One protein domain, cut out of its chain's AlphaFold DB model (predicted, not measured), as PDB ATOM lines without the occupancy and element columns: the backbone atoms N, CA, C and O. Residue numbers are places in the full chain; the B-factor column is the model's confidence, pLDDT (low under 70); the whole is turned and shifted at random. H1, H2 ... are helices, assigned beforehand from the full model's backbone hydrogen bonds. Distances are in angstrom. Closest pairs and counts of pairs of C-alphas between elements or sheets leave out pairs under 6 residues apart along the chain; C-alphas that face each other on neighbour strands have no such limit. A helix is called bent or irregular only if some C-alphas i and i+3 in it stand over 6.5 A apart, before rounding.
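AT A GLANCE: This is residues 225 to 363 of the 675 residues of an uncharacterized protein of Gemmata obscuriglobus (UniProt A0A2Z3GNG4). An elongated all-helix body has H4 in its middle, with H1b, H3, H5, H6 and H7 packed round it. H3, H4, H5 and H6 fold back and forth in successive hairpins; H1a makes one end of the length, H8 and H9 the other, and the last residues fold back from H9 past H7. The printed part has 139 residues with nine named helices, H1 to H9 in order, and no named strand. It is compact, with a radius of gyration of the C-alphas of 15.8 A, and spans 59 by 29 by 28 A, only just a rod.

IN THESE COORDINATES: Find C-alpha 225 at (161.494, 138.158, 195.168), where H1, residues 225 to 244, begins. By its hydrogen bonds it was assigned as one helix, but it is bent: C-alphas 233 and 236 are 6.6 A apart, between arms H1a, residues 225 to 233, 11.9 A long, and H1b, residues 236 to 244, 12.9 A. H2, residues 246 to 250, is only just irregular, with C-alphas 247 and 250 6.8 A apart. Then come H3, residues 253 to 267, 20.5 A, and H4, residues 269 to 285, 24.2 A, starting at (144.205, 144.533, 181.268). Read on through H5, residues 289 to 297, 12.1 A; H6, residues 302 to 316, 21.1 A; H7, residues 325 to 330; H8, residues 342 to 345; and H9, residues 348 to 352, ending at (151.939, 167.514, 148.077).

HOW THE PARTS SIT: Start at the hub, H4. It touches H5 in a hairpin, Ala 280 to Ala 292, C-alphas 4.3 A apart at the closest, a shallow tilt of 15 degrees, opposite ways. In the hairpin of H3 and H4, residues 260 to 264 of H3 touch residues 269 to 276 of H4, closest at the C-alphas of Glu 264 and Ala 272, 5.1 A. H7 touches H4 at a steep tilt of 54 degrees, with the C-alphas of Glu 278 and Ile 327 closest at 6.3 A. Look at Thr 316 and Ser 342: their C-alphas, 5.7 A apart, are the closest of H6 and H8, which are close but not clearly touching. H2 and H3 are apart. Every O i to N i+4 pair is within hydrogen-bond range in H1a, H1b, H3, H4, H5, H6 and H9, against 1 of 2 in H7 and 0 of 1 in H2, whose O i to N i+3 count is 0 of 2; H8 is too short for an i+4 pair.

THE WHOLE: The two C-alphas farthest apart, those of Leu 225 and Asp 349, are 59.7 A apart. The printed part has no cut. The link from H7 to H8, 11 residues, is long. The mean pLDDT of the printed part is 79.5; among the 26 residues under 70 are 246 to 250, 331 to 336 and 356 to 363.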
ATOM      1  N   LEU A 225     162.747 138.314 195.916       84.81
ATOM      2  CA  LEU A 225     161.494 138.158 195.168       84.81
ATOM      3  C   LEU A 225     160.909 139.516 194.741       84.81
ATOM      4  O   LEU A 225     160.362 139.654 193.656       84.81
ATOM      5  N   THR A 226     161.080 140.542 195.575       85.88
ATOM      6  CA  THR A 226     160.668 141.928 195.310       85.88
ATOM      7  C   THR A 226     161.377 142.532 194.097       85.88
ATOM      8  O   THR A 226     160.722 143.138 193.252       85.88
ATOM      9  N   VAL A 227     162.695 142.343 193.980       85.94
ATOM     10  CA  VAL A 227     163.497 142.821 192.843       85.94
ATOM     11  C   VAL A 227     163.211 141.986 191.599       85.94
ATOM     12  O   VAL A 227     163.029 142.556 190.529       85.94
ATOM     13  N   ALA A 228     163.122 140.659 191.740       86.00
ATOM     14  CA  ALA A 228     162.800 139.757 190.637       86.00
ATOM     15  C   ALA A 228     161.434 140.096 190.020       86.00
ATOM     16  O   ALA A 228     161.355 140.351 188.824       86.00
ATOM     17  N   ASN A 229     160.390 140.222 190.844       85.81
ATOM     18  CA  ASN A 229     159.044 140.562 190.383       85.81
ATOM     19  C   ASN A 229     158.984 141.954 189.738       85.81
ATOM     20  O   ASN A 229     158.267 142.149 188.759       85.81
ATOM     21  N   ALA A 230     159.717 142.933 190.280       84.75
ATOM     22  CA  ALA A 230     159.756 144.279 189.716       84.75
ATOM     23  C   ALA A 230     160.478 144.314 188.357       84.75
ATOM     24  O   ALA A 230     160.015 144.995 187.442       84.75
ATOM     25  N   ASP A 231     161.582 143.575 188.208       83.00
ATOM     26  CA  ASP A 231     162.342 143.486 186.954       83.00
ATOM     27  C   ASP A 231     161.578 142.685 185.886       83.00
ATOM     28  O   ASP A 231     161.459 143.136 184.746       83.00
ATOM     29  N   GLU A 232     160.952 141.565 186.271       85.88
ATOM     30  CA  GLU A 232     160.045 140.793 185.407       85.88
ATOM     31  C   GLU A 232     158.862 141.638 184.928       85.88
ATOM     32  O   GLU A 232     158.520 141.599 183.750       85.88
ATOM     33  N   ALA A 233     158.271 142.456 185.804       86.19
ATOM     34  CA  ALA A 233     157.217 143.378 185.402       86.19
ATOM     35  C   ALA A 233     157.742 144.474 184.458       86.19
ATOM     36  O   ALA A 233     157.031 144.903 183.552       86.19
ATOM     37  N   ARG A 234     158.981 144.946 184.623       87.75
ATOM     38  CA  ARG A 234     159.542 146.014 183.782       87.75
ATOM     39  C   ARG A 234     159.894 145.536 182.370       87.75
ATOM     40  O   ARG A 234     159.716 146.296 181.419       87.75
ATOM     41  N   LEU A 235     160.377 144.301 182.217       86.00
ATOM     42  CA  LEU A 235     160.908 143.789 180.949       86.00
ATOM     43  C   LEU A 235     159.920 143.892 179.762       86.00
ATOM     44  O   LEU A 235     160.329 144.420 178.723       86.00
ATOM     45  N   PRO A 236     158.632 143.506 179.880       89.25
ATOM     46  CA  PRO A 236     157.656 143.694 178.806       89.25
ATOM     47  C   PRO A 236     157.490 145.159 178.373       89.25
ATOM     48  O   PRO A 236     157.306 145.442 177.195       89.25
ATOM     49  N   LEU A 237     157.609 146.124 179.289       89.69
ATOM     50  CA  LEU A 237     157.491 147.545 178.945       89.69
ATOM     51  C   LEU A 237     158.730 148.062 178.205       89.69
ATOM     52  O   LEU A 237     158.597 148.836 177.261       89.69
ATOM     53  N   VAL A 238     159.926 147.586 178.567       85.75
ATOM     54  CA  VAL A 238     161.171 147.901 177.841       85.75
ATOM     55  C   VAL A 238     161.119 147.348 176.417       85.75
ATOM     56  O   VAL A 238     161.441 148.056 175.465       85.75
ATOM     57  N   LEU A 239     160.665 146.101 176.257       87.06
ATOM     58  CA  LEU A 239     160.497 145.474 174.946       87.06
ATOM     59  C   LEU A 239     159.413 146.180 174.112       87.06
ATOM     60  O   LEU A 239     159.621 146.414 172.921       87.06
ATOM     61  N   ALA A 240     158.305 146.599 174.733       86.38
ATOM     62  CA  ALA A 240     157.282 147.412 174.073       86.38
ATOM     63  C   ALA A 240     157.852 148.753 173.610       86.38
ATOM     64  O   ALA A 240     157.655 149.151 172.465       86.38
ATOM     65  N   ARG A 241     158.637 149.425 174.455       85.00
ATOM     66  CA  ARG A 241     159.312 150.675 174.099       85.00
ATOM     67  C   ARG A 241     160.267 150.482 172.918       85.00
ATOM     68  O   ARG A 241     160.243 151.277 171.982       85.00
ATOM     69  N   ALA A 242     161.033 149.391 172.906       83.19
ATOM     70  CA  ALA A 242     161.923 149.045 171.798       83.19
ATOM     71  C   ALA A 242     161.165 148.823 170.474       83.19
ATOM     72  O   ALA A 242     161.653 149.238 169.423       83.19
ATOM     73  N   THR A 243     159.944 148.265 170.508       83.31
ATOM     74  CA  THR A 243     159.108 148.143 169.297       83.31
ATOM     75  C   THR A 243     158.658 149.485 168.708       83.31
ATOM     76  O   THR A 243     158.302 149.540 167.531       83.31
ATOM     77  N   PHE A 244     158.730 150.589 169.463       75.88
ATOM     78  CA  PHE A 244     158.472 151.925 168.915       75.88
ATOM     79  C   PHE A 244     159.670 152.521 168.160       75.88
ATOM     80  O   PHE A 244     159.438 153.386 167.314       75.88
ATOM     81  N   GLY A 245     160.905 152.062 168.410       73.19
ATOM     82  CA  GLY A 245     162.115 152.545 167.728       73.19
ATOM     83  C   GLY A 245     162.213 152.125 166.253       73.19
ATOM     84  O   GLY A 245     161.371 151.381 165.742       73.19
ATOM     85  N   ASP A 246     163.252 152.586 165.551       61.28
ATOM     86  CA  ASP A 246     163.433 152.328 164.108       61.28
ATOM     87  C   ASP A 246     163.647 150.843 163.777       61.28
ATOM     88  O   ASP A 246     163.147 150.357 162.763       61.28
ATOM     89  N   GLY A 247     164.288 150.087 164.676       57.69
ATOM     90  CA  GLY A 247     164.449 148.630 164.560       57.69
ATOM     91  C   GLY A 247     163.205 147.808 164.928       57.69
ATOM     92  O   GLY A 247     163.177 146.602 164.700       57.69
ATOM     93  N   GLY A 248     162.165 148.434 165.490       60.16
ATOM     94  CA  GLY A 248     160.962 147.757 165.990       60.16
ATOM     95  C   GLY A 248     159.939 147.362 164.917       60.16
ATOM     96  O   GLY A 248     159.031 146.575 165.183       60.16
ATOM     97  N   THR A 249     160.085 147.867 163.690       63.25
ATOM     98  CA  THR A 249     159.153 147.629 162.569       63.25
ATOM     99  C   THR A 249     159.083 146.163 162.122       63.25
ATOM    100  O   THR A 249     158.056 145.734 161.584       63.25
ATOM    101  N   GLY A 250     160.133 145.382 162.396       69.81
ATOM    102  CA  GLY A 250     160.235 143.958 162.063       69.81
ATOM    103  C   GLY A 250     159.627 142.990 163.084       69.81
ATOM    104  O   GLY A 250     159.665 141.786 162.855       69.81
ATOM    105  N   ALA A 251     159.071 143.464 164.206       80.94
ATOM    106  CA  ALA A 251     158.562 142.572 165.252       80.94
ATOM    107  C   ALA A 251     157.332 141.767 164.786       80.94
ATOM    108  O   ALA A 251     156.306 142.342 164.419       80.94
ATOM    109  N   GLU A 252     157.390 140.435 164.806       89.38
ATOM    110  CA  GLU A 252     156.259 139.589 164.404       89.38
ATOM    111  C   GLU A 252     155.005 139.834 165.264       89.38
ATOM    112  O   GLU A 252     155.090 140.096 166.465       89.38
ATOM    113  N   LEU A 253     153.811 139.696 164.672       88.81
ATOM    114  CA  LEU A 253     152.542 139.861 165.397       88.81
ATOM    115  C   LEU A 253     152.418 138.879 166.581       88.81
ATOM    116  O   LEU A 253     151.869 139.223 167.627       88.81
ATOM    117  N   SER A 254     152.962 137.669 166.431       90.56
ATOM    118  CA  SER A 254     153.047 136.639 167.475       90.56
ATOM    119  C   SER A 254     153.814 137.133 168.712       90.56
ATOM    120  O   SER A 254     153.360 136.947 169.844       90.56
ATOM    121  N   PHE A 255     154.943 137.814 168.498       91.31
ATOM    122  CA  PHE A 255     155.755 138.430 169.542       91.31
ATOM    123  C   PHE A 255     155.001 139.574 170.224       91.31
ATOM    124  O   PHE A 255     154.923 139.597 171.449       91.31
ATOM    125  N   VAL A 256     154.373 140.469 169.451       90.75
ATOM    126  CA  VAL A 256     153.586 141.594 169.995       90.75
ATOM    127  C   VAL A 256     152.408 141.103 170.846       90.75
ATOM    128  O   VAL A 256     152.140 141.650 171.913       90.75
ATOM    129  N   ARG A 257     151.720 140.033 170.428       93.62
ATOM    130  CA  ARG A 257     150.645 139.416 171.224       93.62
ATOM    131  C   ARG A 257     151.161 138.832 172.538       93.62
ATOM    132  O   ARG A 257     150.542 139.060 173.574       93.62
ATOM    133  N   ARG A 258     152.293 138.119 172.509       93.62
ATOM    134  CA  ARG A 258     152.932 137.581 173.722       93.62
ATOM    135  C   ARG A 258     153.321 138.705 174.682       93.62
ATOM    136  O   ARG A 258     152.990 138.645 175.857       93.62
ATOM    137  N   LEU A 259     153.918 139.764 174.145       93.12
ATOM    138  CA  LEU A 259     154.297 140.955 174.892       93.12
ATOM    139  C   LEU A 259     153.103 141.612 175.597       93.12
ATOM    140  O   LEU A 259     153.191 141.949 176.772       93.12
ATOM    141  N   LEU A 260     151.973 141.770 174.901       93.19
ATOM    142  CA  LEU A 260     150.748 142.318 175.490       93.19
ATOM    143  C   LEU A 260     150.152 141.404 176.565       93.19
ATOM    144  O   LEU A 260     149.645 141.917 177.559       93.19
ATOM    145  N   ALA A 261     150.229 140.082 176.393       93.69
ATOM    146  CA  ALA A 261     149.811 139.130 177.419       93.69
ATOM    147  C   ALA A 261     150.692 139.236 178.678       93.69
ATOM    148  O   ALA A 261     150.174 139.224 179.794       93.69
ATOM    149  N   ASP A 262     152.004 139.420 178.510       92.69
ATOM    150  CA  ASP A 262     152.920 139.651 179.628       92.69
ATOM    151  C   ASP A 262     152.631 140.997 180.316       92.69
ATOM    152  O   ASP A 262     152.558 141.073 181.543       92.69
ATOM    153  N   VAL A 263     152.376 142.064 179.551       92.94
ATOM    154  CA  VAL A 263     151.946 143.357 180.112       92.94
ATOM    155  C   VAL A 263     150.635 143.215 180.886       92.94
ATOM    156  O   VAL A 263     150.525 143.747 181.988       92.94
ATOM    157  N   GLU A 264     149.649 142.498 180.350       94.19
ATOM    158  CA  GLU A 264     148.367 142.260 181.019       94.19
ATOM    159  C   GLU A 264     148.553 141.499 182.333       94.19
ATOM    160  O   GLU A 264     148.007 141.901 183.361       94.19
ATOM    161  N   LYS A 265     149.385 140.456 182.321       93.12
ATOM    162  CA  LYS A 265     149.730 139.668 183.506       93.12
ATOM    163  C   LYS A 265     150.381 140.516 184.603       93.12
ATOM    164  O   LYS A 265     150.074 140.321 185.776       93.12
ATOM    165  N   HIS A 266     151.285 141.430 184.243       90.94
ATOM    166  CA  HIS A 266     152.109 142.162 185.214       90.94
ATOM    167  C   HIS A 266     151.571 143.552 185.596       90.94
ATOM    168  O   HIS A 266     151.849 144.029 186.698       90.94
ATOM    169  N   HIS A 267     150.791 144.200 184.728       91.00
ATOM    170  CA  HIS A 267     150.291 145.575 184.912       91.00
ATOM    171  C   HIS A 267     148.777 145.717 184.725       91.00
ATOM    172  O   HIS A 267     148.229 146.800 184.936       91.00
ATOM    173  N   GLY A 268     148.091 144.637 184.352       92.88
ATOM    174  CA  GLY A 268     146.642 144.580 184.211       92.88
ATOM    175  C   GLY A 268     146.121 144.876 182.802       92.88
ATOM    176  O   GLY A 268     146.770 145.502 181.957       92.88
ATOM    177  N   ALA A 269     144.876 144.457 182.566       91.00
ATOM    178  CA  ALA A 269     144.205 144.533 181.268       91.00
ATOM    179  C   ALA A 269     143.989 145.967 180.756       91.00
ATOM    180  O   ALA A 269     143.836 146.191 179.556       91.00
ATOM    181  N   THR A 270     143.940 146.964 181.641       89.88
ATOM    182  CA  THR A 270     143.757 148.365 181.232       89.88
ATOM    183  C   THR A 270     144.991 148.898 180.512       89.88
ATOM    184  O   THR A 270     144.854 149.400 179.398       89.88
ATOM    185  N   LEU A 271     146.188 148.724 181.085       90.44
ATOM    186  CA  LEU A 271     147.425 149.165 180.439       90.44
ATOM    187  C   LEU A 271     147.689 148.375 179.151       90.44
ATOM    188  O   LEU A 271     148.052 148.961 178.134       90.44
ATOM    189  N   ALA A 272     147.438 147.062 179.163       91.00
ATOM    190  CA  ALA A 272     147.582 146.227 177.972       91.00
ATOM    191  C   ALA A 272     146.671 146.688 176.821       91.00
ATOM    192  O   ALA A 272     147.127 146.781 175.685       91.00
ATOM    193  N   ARG A 273     145.409 147.048 177.100       88.94
ATOM    194  CA  ARG A 273     144.492 147.603 176.085       88.94
ATOM    195  C   ARG A 273     144.980 148.938 175.526       88.94
ATOM    196  O   ARG A 273     144.897 149.151 174.323       88.94
ATOM    197  N   GLN A 274     145.509 149.814 176.374       87.94
ATOM    198  CA  GLN A 274     146.056 151.100 175.940       87.94
ATOM    199  C   GLN A 274     147.302 150.922 175.055       87.94
ATOM    200  O   GLN A 274     147.367 151.476 173.960       87.94
ATOM    201  N   LEU A 275     148.251 150.079 175.477       89.00
ATOM    202  CA  LEU A 275     149.445 149.747 174.692       89.00
ATOM    203  C   LEU A 275     149.108 149.032 173.382       89.00
ATOM    204  O   LEU A 275     149.775 149.257 172.376       89.00
ATOM    205  N   ARG A 276     148.061 148.201 173.362       90.94
ATOM    206  CA  ARG A 276     147.566 147.545 172.145       90.94
ATOM    207  C   ARG A 276     147.192 148.569 171.075       90.94
ATOM    208  O   ARG A 276     147.581 148.394 169.922       90.94
ATOM    209  N   THR A 277     146.509 149.647 171.456       87.12
ATOM    210  CA  THR A 277     146.156 150.751 170.550       87.12
ATOM    211  C   THR A 277     147.400 151.457 170.004       87.12
ATOM    212  O   THR A 277     147.505 151.664 168.795       87.12
ATOM    213  N   GLU A 278     148.376 151.774 170.861       86.69
ATOM    214  CA  GLU A 278     149.622 152.438 170.443       86.69
ATOM    215  C   GLU A 278     150.492 151.550 169.530       86.69
ATOM    216  O   GLU A 278     151.030 152.014 168.521       86.69
ATOM    217  N   LEU A 279     150.607 150.254 169.834       88.31
ATOM    218  CA  LEU A 279     151.369 149.296 169.025       88.31
ATOM    219  C   LEU A 279     150.688 149.015 167.681       88.31
ATOM    220  O   LEU A 279     151.366 148.934 166.656       88.31
ATOM    221  N   ALA A 280     149.355 148.934 167.648       87.31
ATOM    222  CA  ALA A 280     148.611 148.826 166.395       87.31
ATOM    223  C   ALA A 280     148.813 150.066 165.519       87.31
ATOM    224  O   ALA A 280     149.064 149.936 164.318       87.31
ATOM    225  N   ALA A 281     148.788 151.259 166.121       83.56
ATOM    226  CA  ALA A 281     149.114 152.498 165.429       83.56
ATOM    227  C   ALA A 281     150.520 152.446 164.816       83.56
ATOM    228  O   ALA A 281     150.703 152.747 163.634       83.56
ATOM    229  N   ARG A 282     151.513 151.984 165.585       83.44
ATOM    230  CA  ARG A 282     152.897 151.850 165.118       83.44
ATOM    231  C   ARG A 282     153.048 150.857 163.962       83.44
ATOM    232  O   ARG A 282     153.758 151.177 163.006       83.44
ATOM    233  N   LEU A 283     152.396 149.692 164.033       84.81
ATOM    234  CA  LEU A 283     152.389 148.681 162.965       84.81
ATOM    235  C   LEU A 283     151.735 149.223 161.692       84.81
ATOM    236  O   LEU A 283     152.283 149.075 160.598       84.81
ATOM    237  N   PHE A 284     150.604 149.916 161.832       84.50
ATOM    238  CA  PHE A 284     149.908 150.536 160.710       84.50
ATOM    239  C   PHE A 284     150.796 151.575 160.011       84.50
ATOM    240  O   PHE A 284     150.983 151.527 158.796       84.50
ATOM    241  N   LEU A 285     151.439 152.455 160.787       77.88
ATOM    242  CA  LEU A 285     152.379 153.472 160.297       77.88
ATOM    243  C   LEU A 285     153.685 152.897 159.722       77.88
ATOM    244  O   LEU A 285     154.437 153.638 159.082       77.88
ATOM    245  N   ALA A 286     153.968 151.614 159.960       79.12
ATOM    246  CA  ALA A 286     155.066 150.860 159.356       79.12
ATOM    247  C   ALA A 286     154.647 150.106 158.076       79.12
ATOM    248  O   ALA A 286     155.443 149.347 157.534       79.12
ATOM    249  N   GLY A 287     153.408 150.285 157.596       80.62
ATOM    250  CA  GLY A 287     152.881 149.608 156.405       80.62
ATOM    251  C   GLY A 287     152.263 148.232 156.676       80.62
ATOM    252  O   GLY A 287     151.868 147.544 155.739       80.62
ATOM    253  N   ARG A 288     152.125 147.823 157.942       85.44
ATOM    254  CA  ARG A 288     151.577 146.515 158.346       85.44
ATOM    255  C   ARG A 288     150.118 146.629 158.786       85.44
ATOM    256  O   ARG A 288     149.749 146.288 159.907       85.44
ATOM    257  N   ALA A 289     149.275 147.136 157.888       84.38
ATOM    258  CA  ALA A 289     147.868 147.423 158.176       84.38
ATOM    259  C   ALA A 289     147.041 146.178 158.554       84.38
ATOM    260  O   ALA A 289     146.156 146.269 159.407       84.38
ATOM    261  N   ALA A 290     147.340 145.016 157.959       87.44
ATOM    262  CA  ALA A 290     146.680 143.751 158.293       87.44
ATOM    263  C   ALA A 290     146.965 143.332 159.745       87.44
ATOM    264  O   ALA A 290     146.035 143.044 160.495       87.44
ATOM    265  N   ASP A 291     148.231 143.402 160.164       89.62
ATOM    266  CA  ASP A 291     148.643 143.073 161.531       89.62
ATOM    267  C   ASP A 291     148.072 144.058 162.551       89.62
ATOM    268  O   ASP A 291     147.604 143.646 163.606       89.62
ATOM    269  N   ALA A 292     148.053 145.354 162.224       87.06
ATOM    270  CA  ALA A 292     147.406 146.363 163.056       87.06
ATOM    271  C   ALA A 292     145.907 146.071 163.232       87.06
ATOM    272  O   ALA A 292     145.405 146.097 164.350       87.06
ATOM    273  N   THR A 293     145.201 145.735 162.150       87.38
ATOM    274  CA  THR A 293     143.768 145.394 162.201       87.38
ATOM    275  C   THR A 293     143.525 144.144 163.046       87.38
ATOM    276  O   THR A 293     142.645 144.153 163.904       87.38
ATOM    277  N   ALA A 294     144.337 143.100 162.856       89.50
ATOM    278  CA  ALA A 294     144.275 141.886 163.666       89.50
ATOM    279  C   ALA A 294     144.547 142.173 165.151       89.50
ATOM    280  O   ALA A 294     143.892 141.605 166.019       89.50
ATOM    281  N   LEU A 295     145.479 143.083 165.450       89.19
ATOM    282  CA  LEU A 295     145.842 143.430 166.817       89.19
ATOM    283  C   LEU A 295     144.736 144.205 167.548       89.19
ATOM    284  O   LEU A 295     144.505 143.931 168.719       89.19
ATOM    285  N   VAL A 296     144.051 145.149 166.888       86.31
ATOM    286  CA  VAL A 296     142.930 145.895 167.501       86.31
ATOM    287  C   VAL A 296     141.648 145.050 167.541       86.31
ATOM    288  O   VAL A 296     140.841 145.224 168.444       86.31
ATOM    289  N   GLY A 297     141.465 144.105 166.611       79.69
ATOM    290  CA  GLY A 297     140.333 143.168 166.635       79.69
ATOM    291  C   GLY A 297     140.307 142.252 167.868       79.69
ATOM    292  O   GLY A 297     139.236 141.815 168.283       79.69
ATOM    293  N   ASP A 298     141.463 142.016 168.493       74.75
ATOM    294  CA  ASP A 298     141.603 141.169 169.676       74.75
ATOM    295  C   ASP A 298     141.477 141.985 170.982       74.75
ATOM    296  O   ASP A 298     142.411 142.657 171.429       74.75
ATOM    297  N   GLY A 299     140.331 141.888 171.661       67.56
ATOM    298  CA  GLY A 299     140.177 142.379 173.040       67.56
ATOM    299  C   GLY A 299     140.082 143.904 173.199       67.56
ATOM    300  O   GLY A 299     140.307 144.421 174.298       67.56
ATOM    301  N   VAL A 300     139.759 144.627 172.125       76.12
ATOM    302  CA  VAL A 300     139.318 146.029 172.159       76.12
ATOM    303  C   VAL A 300     137.823 146.069 171.848       76.12
ATOM    304  O   VAL A 300     137.332 145.283 171.043       76.12
ATOM    305  N   ASP A 301     137.091 146.975 172.498       82.25
ATOM    306  CA  ASP A 301     135.679 147.199 172.187       82.25
ATOM    307  C   ASP A 301     135.499 147.505 170.682       82.25
ATOM    308  O   ASP A 301     136.237 148.349 170.164       82.25
ATOM    309  N   PRO A 302     134.554 146.868 169.961       80.94
ATOM    310  CA  PRO A 302     134.424 147.033 168.513       80.94
ATOM    311  C   PRO A 302     134.210 148.484 168.057       80.94
ATOM    312  O   PRO A 302     134.719 148.878 167.001       80.94
ATOM    313  N   ALA A 303     133.496 149.301 168.842       80.88
ATOM    314  CA  ALA A 303     133.289 150.710 168.515       80.88
ATOM    315  C   ALA A 303     134.592 151.503 168.695       80.88
ATOM    316  O   ALA A 303     134.965 152.288 167.819       80.88
ATOM    317  N   HIS A 304     135.342 151.237 169.770       80.06
ATOM    318  CA  HIS A 304     136.666 151.827 169.968       80.06
ATOM    319  C   HIS A 304     137.677 151.376 168.901       80.06
ATOM    320  O   HIS A 304     138.404 152.203 168.357       80.06
ATOM    321  N   ALA A 305     137.685 150.092 168.539       80.12
ATOM    322  CA  ALA A 305     138.534 149.534 167.491       80.12
ATOM    323  C   ALA A 305     138.279 150.191 166.126       80.12
ATOM    324  O   ALA A 305     139.215 150.586 165.426       80.12
ATOM    325  N   SER A 306     137.002 150.373 165.777       81.25
ATOM    326  CA  SER A 306     136.592 151.079 164.558       81.25
ATOM    327  C   SER A 306     137.077 152.528 164.560       81.25
ATOM    328  O   SER A 306     137.592 153.004 163.548       81.25
ATOM    329  N   GLN A 307     136.972 153.211 165.704       83.94
ATOM    330  CA  GLN A 307     137.445 154.585 165.862       83.94
ATOM    331  C   GLN A 307     138.974 154.686 165.734       83.94
ATOM    332  O   GLN A 307     139.468 155.557 165.023       83.94
ATOM    333  N   VAL A 308     139.725 153.758 166.338       83.00
ATOM    334  CA  VAL A 308     141.190 153.679 166.218       83.00
ATOM    335  C   VAL A 308     141.614 153.517 164.760       83.00
ATOM    336  O   VAL A 308     142.464 154.258 164.274       83.00
ATOM    337  N   LEU A 309     140.997 152.589 164.024       82.00
ATOM    338  CA  LEU A 309     141.302 152.379 162.605       82.00
ATOM    339  C   LEU A 309     140.905 153.582 161.737       82.00
ATOM    340  O   LEU A 309     141.597 153.883 160.763       82.00
ATOM    341  N   ALA A 310     139.815 154.277 162.074       83.38
ATOM    342  CA  ALA A 310     139.406 155.500 161.388       83.38
ATOM    343  C   ALA A 310     140.425 156.632 161.587       83.38
ATOM    344  O   ALA A 310     140.836 157.250 160.605       83.38
ATOM    345  N   ASP A 311     140.892 156.844 162.820       80.31
ATOM    346  CA  ASP A 311     141.916 157.844 163.142       80.31
ATOM    347  C   ASP A 311     143.272 157.496 162.505       80.31
ATOM    348  O   ASP A 311     143.951 158.376 161.979       80.31
ATOM    349  N   LEU A 312     143.653 156.213 162.445       79.88
ATOM    350  CA  LEU A 312     144.873 155.784 161.747       79.88
ATOM    351  C   LEU A 312     144.818 156.043 160.243       79.88
ATOM    352  O   LEU A 312     145.810 156.488 159.668       79.88
ATOM    353  N   ARG A 313     143.661 155.806 159.612       80.88
ATOM    354  CA  ARG A 313     143.431 156.157 158.202       80.88
ATOM    355  C   ARG A 313     143.454 157.669 157.995       80.88
ATOM    356  O   ARG A 313     144.025 158.135 157.015       80.88
ATOM    357  N   ALA A 314     142.850 158.439 158.900       79.12
ATOM    358  CA  ALA A 314     142.883 159.898 158.846       79.12
ATOM    359  C   ALA A 314     144.327 160.427 158.935       79.12
ATOM    360  O   ALA A 314     144.715 161.267 158.123       79.12
ATOM    361  N   ALA A 315     145.141 159.853 159.827       75.75
ATOM    362  CA  ALA A 315     146.557 160.176 159.972       75.75
ATOM    363  C   ALA A 315     147.383 159.856 158.714       75.75
ATOM    364  O   ALA A 315     148.164 160.694 158.263       75.75
ATOM    365  N   THR A 316     147.214 158.679 158.093       74.88
ATOM    366  CA  THR A 316     147.910 158.368 156.827       74.88
ATOM    367  C   THR A 316     147.486 159.297 155.699       74.88
ATOM    368  O   THR A 316     148.320 159.651 154.869       74.88
ATOM    369  N   LEU A 317     146.227 159.728 155.667       78.94
ATOM    370  CA  LEU A 317     145.729 160.670 154.664       78.94
ATOM    371  C   LEU A 317     146.138 162.130 154.937       78.94
ATOM    372  O   LEU A 317     145.857 162.981 154.097       78.94
ATOM    373  N   GLY A 318     146.795 162.423 156.067       69.25
ATOM    374  CA  GLY A 318     147.232 163.775 156.430       69.25
ATOM    375  C   GLY A 318     146.076 164.697 156.806       69.25
ATOM    376  O   GLY A 318     146.074 165.861 156.422       69.25
ATOM    377  N   ARG A 319     145.050 164.159 157.479       74.88
ATOM    378  CA  ARG A 319     143.945 164.952 158.030       74.88
ATOM    379  C   ARG A 319     144.282 165.418 159.445       74.88
ATOM    380  O   ARG A 319     144.820 164.647 160.235       74.88
ATOM    381  N   ASP A 320     143.887 166.647 159.756       65.06
ATOM    382  CA  ASP A 320     144.297 167.345 160.981       65.06
ATOM    383  C   ASP A 320     143.541 166.876 162.240       65.06
ATOM    384  O   ASP A 320     144.028 167.031 163.358       65.06
ATOM    385  N   GLU A 321     142.358 166.274 162.080       69.19
ATOM    386  CA  GLU A 321     141.491 165.874 163.194       69.19
ATOM    387  C   GLU A 321     141.668 164.393 163.558       69.19
ATOM    388  O   GLU A 321     141.091 163.504 162.928       69.19
ATOM    389  N   LEU A 322     142.431 164.130 164.620       71.62
ATOM    390  CA  LEU A 322     142.462 162.826 165.288       71.62
ATOM    391  C   LEU A 322     141.558 162.866 166.516       71.62
ATOM    392  O   LEU A 322     141.763 163.689 167.409       71.62
ATOM    393  N   LYS A 323     140.571 161.968 166.594       76.88
ATOM    394  CA  LYS A 323     139.655 161.926 167.746       76.88
ATOM    395  C   LYS A 323     140.256 161.185 168.938       76.88
ATOM    396  O   LYS A 323     139.926 161.502 170.078       76.88
ATOM    397  N   ASN A 324     141.128 160.205 168.696       75.69
ATOM    398  CA  ASN A 324     141.807 159.464 169.750       75.69
ATOM    399  C   ASN A 324     143.142 160.134 170.148       75.69
ATOM    400  O   ASN A 324     144.110 160.087 169.378       75.69
ATOM    401  N   PRO A 325     143.252 160.684 171.373       70.25
ATOM    402  CA  PRO A 325     144.467 161.355 171.835       70.25
ATOM    403  C   PRO A 325     145.676 160.413 171.965       70.25
ATOM    404  O   PRO A 325     146.810 160.874 171.876       70.25
ATOM    405  N   GLN A 326     145.465 159.100 172.127       72.81
ATOM    406  CA  GLN A 326     146.549 158.111 172.214       72.81
ATOM    407  C   GLN A 326     147.249 157.920 170.865       72.81
ATOM    408  O   GLN A 326     148.463 157.762 170.803       72.81
ATOM    409  N   ILE A 327     146.491 157.978 169.767       75.00
ATOM    410  CA  ILE A 327     147.042 157.861 168.410       75.00
ATOM    411  C   ILE A 327     147.846 159.115 168.065       75.00
ATOM    412  O   ILE A 327     148.932 159.011 167.496       75.00
ATOM    413  N   ALA A 328     147.354 160.285 168.481       69.88
ATOM    414  CA  ALA A 328     148.053 161.554 168.303       69.88
ATOM    415  C   ALA A 328     149.430 161.588 168.997       69.88
ATOM    416  O   ALA A 328     150.345 162.212 168.470       69.88
ATOM    417  N   ALA A 329     149.612 160.891 170.127       68.06
ATOM    418  CA  ALA A 329     150.896 160.807 170.841       68.06
ATOM    419  C   ALA A 329     151.931 159.870 170.172       68.06
ATOM    420  O   ALA A 329     153.134 159.966 170.428       68.06
ATOM    421  N   VAL A 330     151.485 158.943 169.316       72.19
ATOM    422  CA  VAL A 330     152.354 157.978 168.613       72.19
ATOM    423  C   VAL A 330     152.799 158.502 167.245       72.19
ATOM    424  O   VAL A 330     153.836 158.077 166.726       72.19
ATOM    425  N   ILE A 331     152.044 159.431 166.658       69.62
ATOM    426  CA  ILE A 331     152.389 160.080 165.393       69.62
ATOM    427  C   ILE A 331     153.507 161.090 165.659       69.62
ATOM    428  O   ILE A 331     153.327 162.094 166.338       69.62
ATOM    429  N   ALA A 332     154.692 160.765 165.152       60.72
ATOM    430  CA  ALA A 332     155.912 161.527 165.368       60.72
ATOM    431  C   ALA A 332     155.784 162.962 164.811       60.72
ATOM    432  O   ALA A 332     155.444 163.141 163.639       60.72
ATOM    433  N   ALA A 333     156.073 163.962 165.651       55.00
ATOM    434  CA  ALA A 333     156.039 165.398 165.338       55.00
ATOM    435  C   ALA A 333     156.974 165.802 164.182       55.00
ATOM    436  O   ALA A 333     156.786 166.811 163.512       55.00
ATOM    437  N   ASP A 334     158.012 165.001 163.997       53.47
ATOM    438  CA  ASP A 334     159.209 165.202 163.193       53.47
ATOM    439  C   ASP A 334     159.154 164.472 161.841       53.47
ATOM    440  O   ASP A 334     160.078 164.578 161.032       53.47
ATOM    441  N   ARG A 335     158.051 163.772 161.536       65.31
ATOM    442  CA  ARG A 335     157.842 163.190 160.204       65.31
ATOM    443  C   ARG A 335     157.565 164.282 159.173       65.31
ATOM    444  O   ARG A 335     156.449 164.768 159.037       65.31
ATOM    445  N   THR A 336     158.588 164.597 158.385       65.44
ATOM    446  CA  THR A 336     158.507 165.512 157.235       65.44
ATOM    447  C   THR A 336     157.997 164.844 155.958       65.44
ATOM    448  O   THR A 336     157.719 165.534 154.981       65.44
ATOM    449  N   GLN A 337     157.865 163.513 155.950       70.94
ATOM    450  CA  GLN A 337     157.424 162.744 154.789       70.94
ATOM    451  C   GLN A 337     156.199 161.876 155.108       70.94
ATOM    452  O   GLN A 337     156.117 161.307 156.207       70.94
ATOM    453  N   PRO A 338     155.268 161.732 154.144       70.12
ATOM    454  CA  PRO A 338     154.135 160.832 154.277       70.12
ATOM    455  C   PRO A 338     154.610 159.384 154.483       70.12
ATOM    456  O   PRO A 338     155.621 158.977 153.903       70.12
ATOM    457  N   PRO A 339     153.888 158.568 155.275       72.19
ATOM    458  CA  PRO A 339     154.145 157.135 155.361       72.19
ATOM    459  C   PRO A 339     154.218 156.510 153.961       72.19
ATOM    460  O   PRO A 339     153.440 156.884 153.087       72.19
ATOM    461  N   ALA A 340     155.090 155.518 153.752       72.94
ATOM    462  CA  ALA A 340     155.282 154.887 152.436       72.94
ATOM    463  C   ALA A 340     153.963 154.429 151.783       72.94
ATOM    464  O   ALA A 340     153.787 154.523 150.575       72.94
ATOM    465  N   TYR A 341     152.999 153.997 152.597       69.25
ATOM    466  CA  TYR A 341     151.676 153.585 152.138       69.25
ATOM    467  C   TYR A 341     150.800 154.753 151.647       69.25
ATOM    468  O   TYR A 341     150.014 154.597 150.716       69.25
ATOM    469  N   SER A 342     150.964 155.948 152.213       70.50
ATOM    470  CA  SER A 342     150.283 157.164 151.762       70.50
ATOM    471  C   SER A 342     150.750 157.588 150.371       70.50
ATOM    472  O   SER A 342     149.928 158.033 149.580       70.50
ATOM    473  N   ALA A 343     152.028 157.367 150.037       70.25
ATOM    474  CA  ALA A 343     152.562 157.594 148.691       70.25
ATOM    475  C   ALA A 343     151.948 156.674 147.621       70.25
ATOM    476  O   ALA A 343     151.973 157.010 146.442       70.25
ATOM    477  N   ILE A 344     151.383 155.532 148.028       73.44
ATOM    478  CA  ILE A 344     150.737 154.566 147.128       73.44
ATOM    479  C   ILE A 344     149.261 154.925 146.889       73.44
ATOM    480  O   ILE A 344     148.720 154.624 145.829       73.44
ATOM    481  N   ILE A 345     148.595 155.544 147.870       73.62
ATOM    482  CA  ILE A 345     147.134 155.737 147.858       73.62
ATOM    483  C   ILE A 345     146.733 157.175 147.536       73.62
ATOM    484  O   ILE A 345     145.681 157.403 146.938       73.62
ATOM    485  N   LEU A 346     147.527 158.157 147.965       75.94
ATOM    486  CA  LEU A 346     147.206 159.558 147.740       75.94
ATOM    487  C   LEU A 346     147.596 159.962 146.314       75.94
ATOM    488  O   LEU A 346     148.733 159.720 145.905       75.94
ATOM    489  N   PRO A 347     146.701 160.625 145.564       80.19
ATOM    490  CA  PRO A 347     147.084 161.240 144.304       80.19
ATOM    491  C   PRO A 347     148.118 162.370 144.539       80.19
ATOM    492  O   PRO A 347     148.200 162.907 145.651       80.19
ATOM    493  N   PRO A 348     148.943 162.725 143.531       79.69
ATOM    494  CA  PRO A 348     150.125 163.580 143.713       79.69
ATOM    495  C   PRO A 348     149.830 164.964 144.309       79.69
ATOM    496  O   PRO A 348     150.614 165.491 145.095       79.69
ATOM    497  N   ASP A 349     148.677 165.535 143.968       79.25
ATOM    498  CA  ASP A 349     148.155 166.801 144.485       79.25
ATOM    499  C   ASP A 349     147.849 166.734 145.989       79.25
ATOM    500  O   ASP A 349     148.180 167.653 146.739       79.25
ATOM    501  N   ARG A 350     147.276 165.618 146.452       76.38
ATOM    502  CA  ARG A 350     147.001 165.363 147.873       76.38
ATOM    503  C   ARG A 350     148.251 164.977 148.647       76.38
ATOM    504  O   ARG A 350     148.371 165.344 149.810       76.38
ATOM    505  N   LEU A 351     149.189 164.284 148.006       78.94
ATOM    506  CA  LEU A 351     150.491 163.974 148.586       78.94
ATOM    507  C   LEU A 351     151.300 165.254 148.854       78.94
ATOM    508  O   LEU A 351     151.892 165.386 149.919       78.94
ATOM    509  N   ALA A 352     151.275 166.216 147.925       79.69
ATOM    510  CA  ALA A 352     151.939 167.514 148.077       79.69
ATOM    511  C   ALA A 352     151.326 168.386 149.190       79.69
ATOM    512  O   ALA A 352     152.001 169.246 149.750       79.69
ATOM    513  N   GLN A 353     150.049 168.165 149.510       79.50
ATOM    514  CA  GLN A 353     149.326 168.838 150.594       79.50
ATOM    515  C   GLN A 353     149.377 168.070 151.918       79.50
ATOM    516  O   GLN A 353     148.849 168.562 152.916       79.50
ATOM    517  N   TRP A 354     149.978 166.877 151.934       80.88
ATOM    518  CA  TRP A 354     150.032 166.048 153.126       80.88
ATOM    519  C   TRP A 354     150.788 166.774 154.236       80.88
ATOM    520  O   TRP A 354     151.903 167.264 154.040       80.88
ATOM    521  N   ARG A 355     150.180 166.819 155.420       72.12
ATOM    522  CA  ARG A 355     150.819 167.301 156.640       72.12
ATOM    523  C   ARG A 355     150.720 166.221 157.713       72.12
ATOM    524  O   ARG A 355     149.702 165.525 157.774       72.12
ATOM    525  N   PRO A 356     151.756 166.052 158.549       68.38
ATOM    526  CA  PRO A 356     151.626 165.219 159.729       68.38
ATOM    527  C   PRO A 356     150.539 165.814 160.628       68.38
ATOM    528  O   PRO A 356     150.453 167.033 160.785       68.38
ATOM    529  N   ALA A 357     149.710 164.951 161.217       66.75
ATOM    530  CA  ALA A 357     148.757 165.386 162.227       66.75
ATOM    531  C   ALA A 357     149.508 166.085 163.371       66.75
ATOM    532  O   ALA A 357     150.587 165.634 163.767       66.75
ATOM    533  N   VAL A 358     148.949 167.184 163.885       62.00
ATOM    534  CA  VAL A 358     149.580 167.948 164.966       62.00
ATOM    535  C   VAL A 358     149.666 167.049 166.202       62.00
ATOM    536  O   VAL A 358     148.629 166.594 166.695       62.00
ATOM    537  N   PRO A 359     150.875 166.753 166.703       58.91
ATOM    538  CA  PRO A 359     151.031 165.910 167.874       58.91
ATOM    539  C   PRO A 359     150.409 166.612 169.080       58.91
ATOM    540  O   PRO A 359     150.603 167.809 169.303       58.91
ATOM    541  N   ASN A 360     149.687 165.850 169.894       60.25
ATOM    542  CA  ASN A 360     149.315 166.307 171.224       60.25
ATOM    543  C   ASN A 360     150.537 166.057 172.133       60.25
ATOM    544  O   ASN A 360     151.046 164.936 172.106       60.25
ATOM    545  N   PRO A 361     151.036 167.029 172.923       51.84
ATOM    546  CA  PRO A 361     152.287 166.905 173.691       51.84
ATOM    547  C   PRO A 361     152.227 165.926 174.890       51.84
ATOM    548  O   PRO A 361     152.940 166.095 175.876       51.84
ATOM    549  N   GLY A 362     151.378 164.898 174.840       58.53
ATOM    550  CA  GLY A 362     151.301 163.858 175.862       58.53
ATOM    551  C   GLY A 362     152.457 162.859 175.766       58.53
ATOM    552  O   GLY A 362     152.847 162.446 174.676       58.53
ATOM    553  N   ASN A 363     152.980 162.430 176.918       67.50
ATOM    554  CA  ASN A 363     153.923 161.313 176.987       67.50
ATOM    555  C   ASN A 363     153.243 160.027 176.491       67.50
ATOM    556  O   ASN A 363     152.100 159.756 176.867       67.50
TER     557      ASN A 363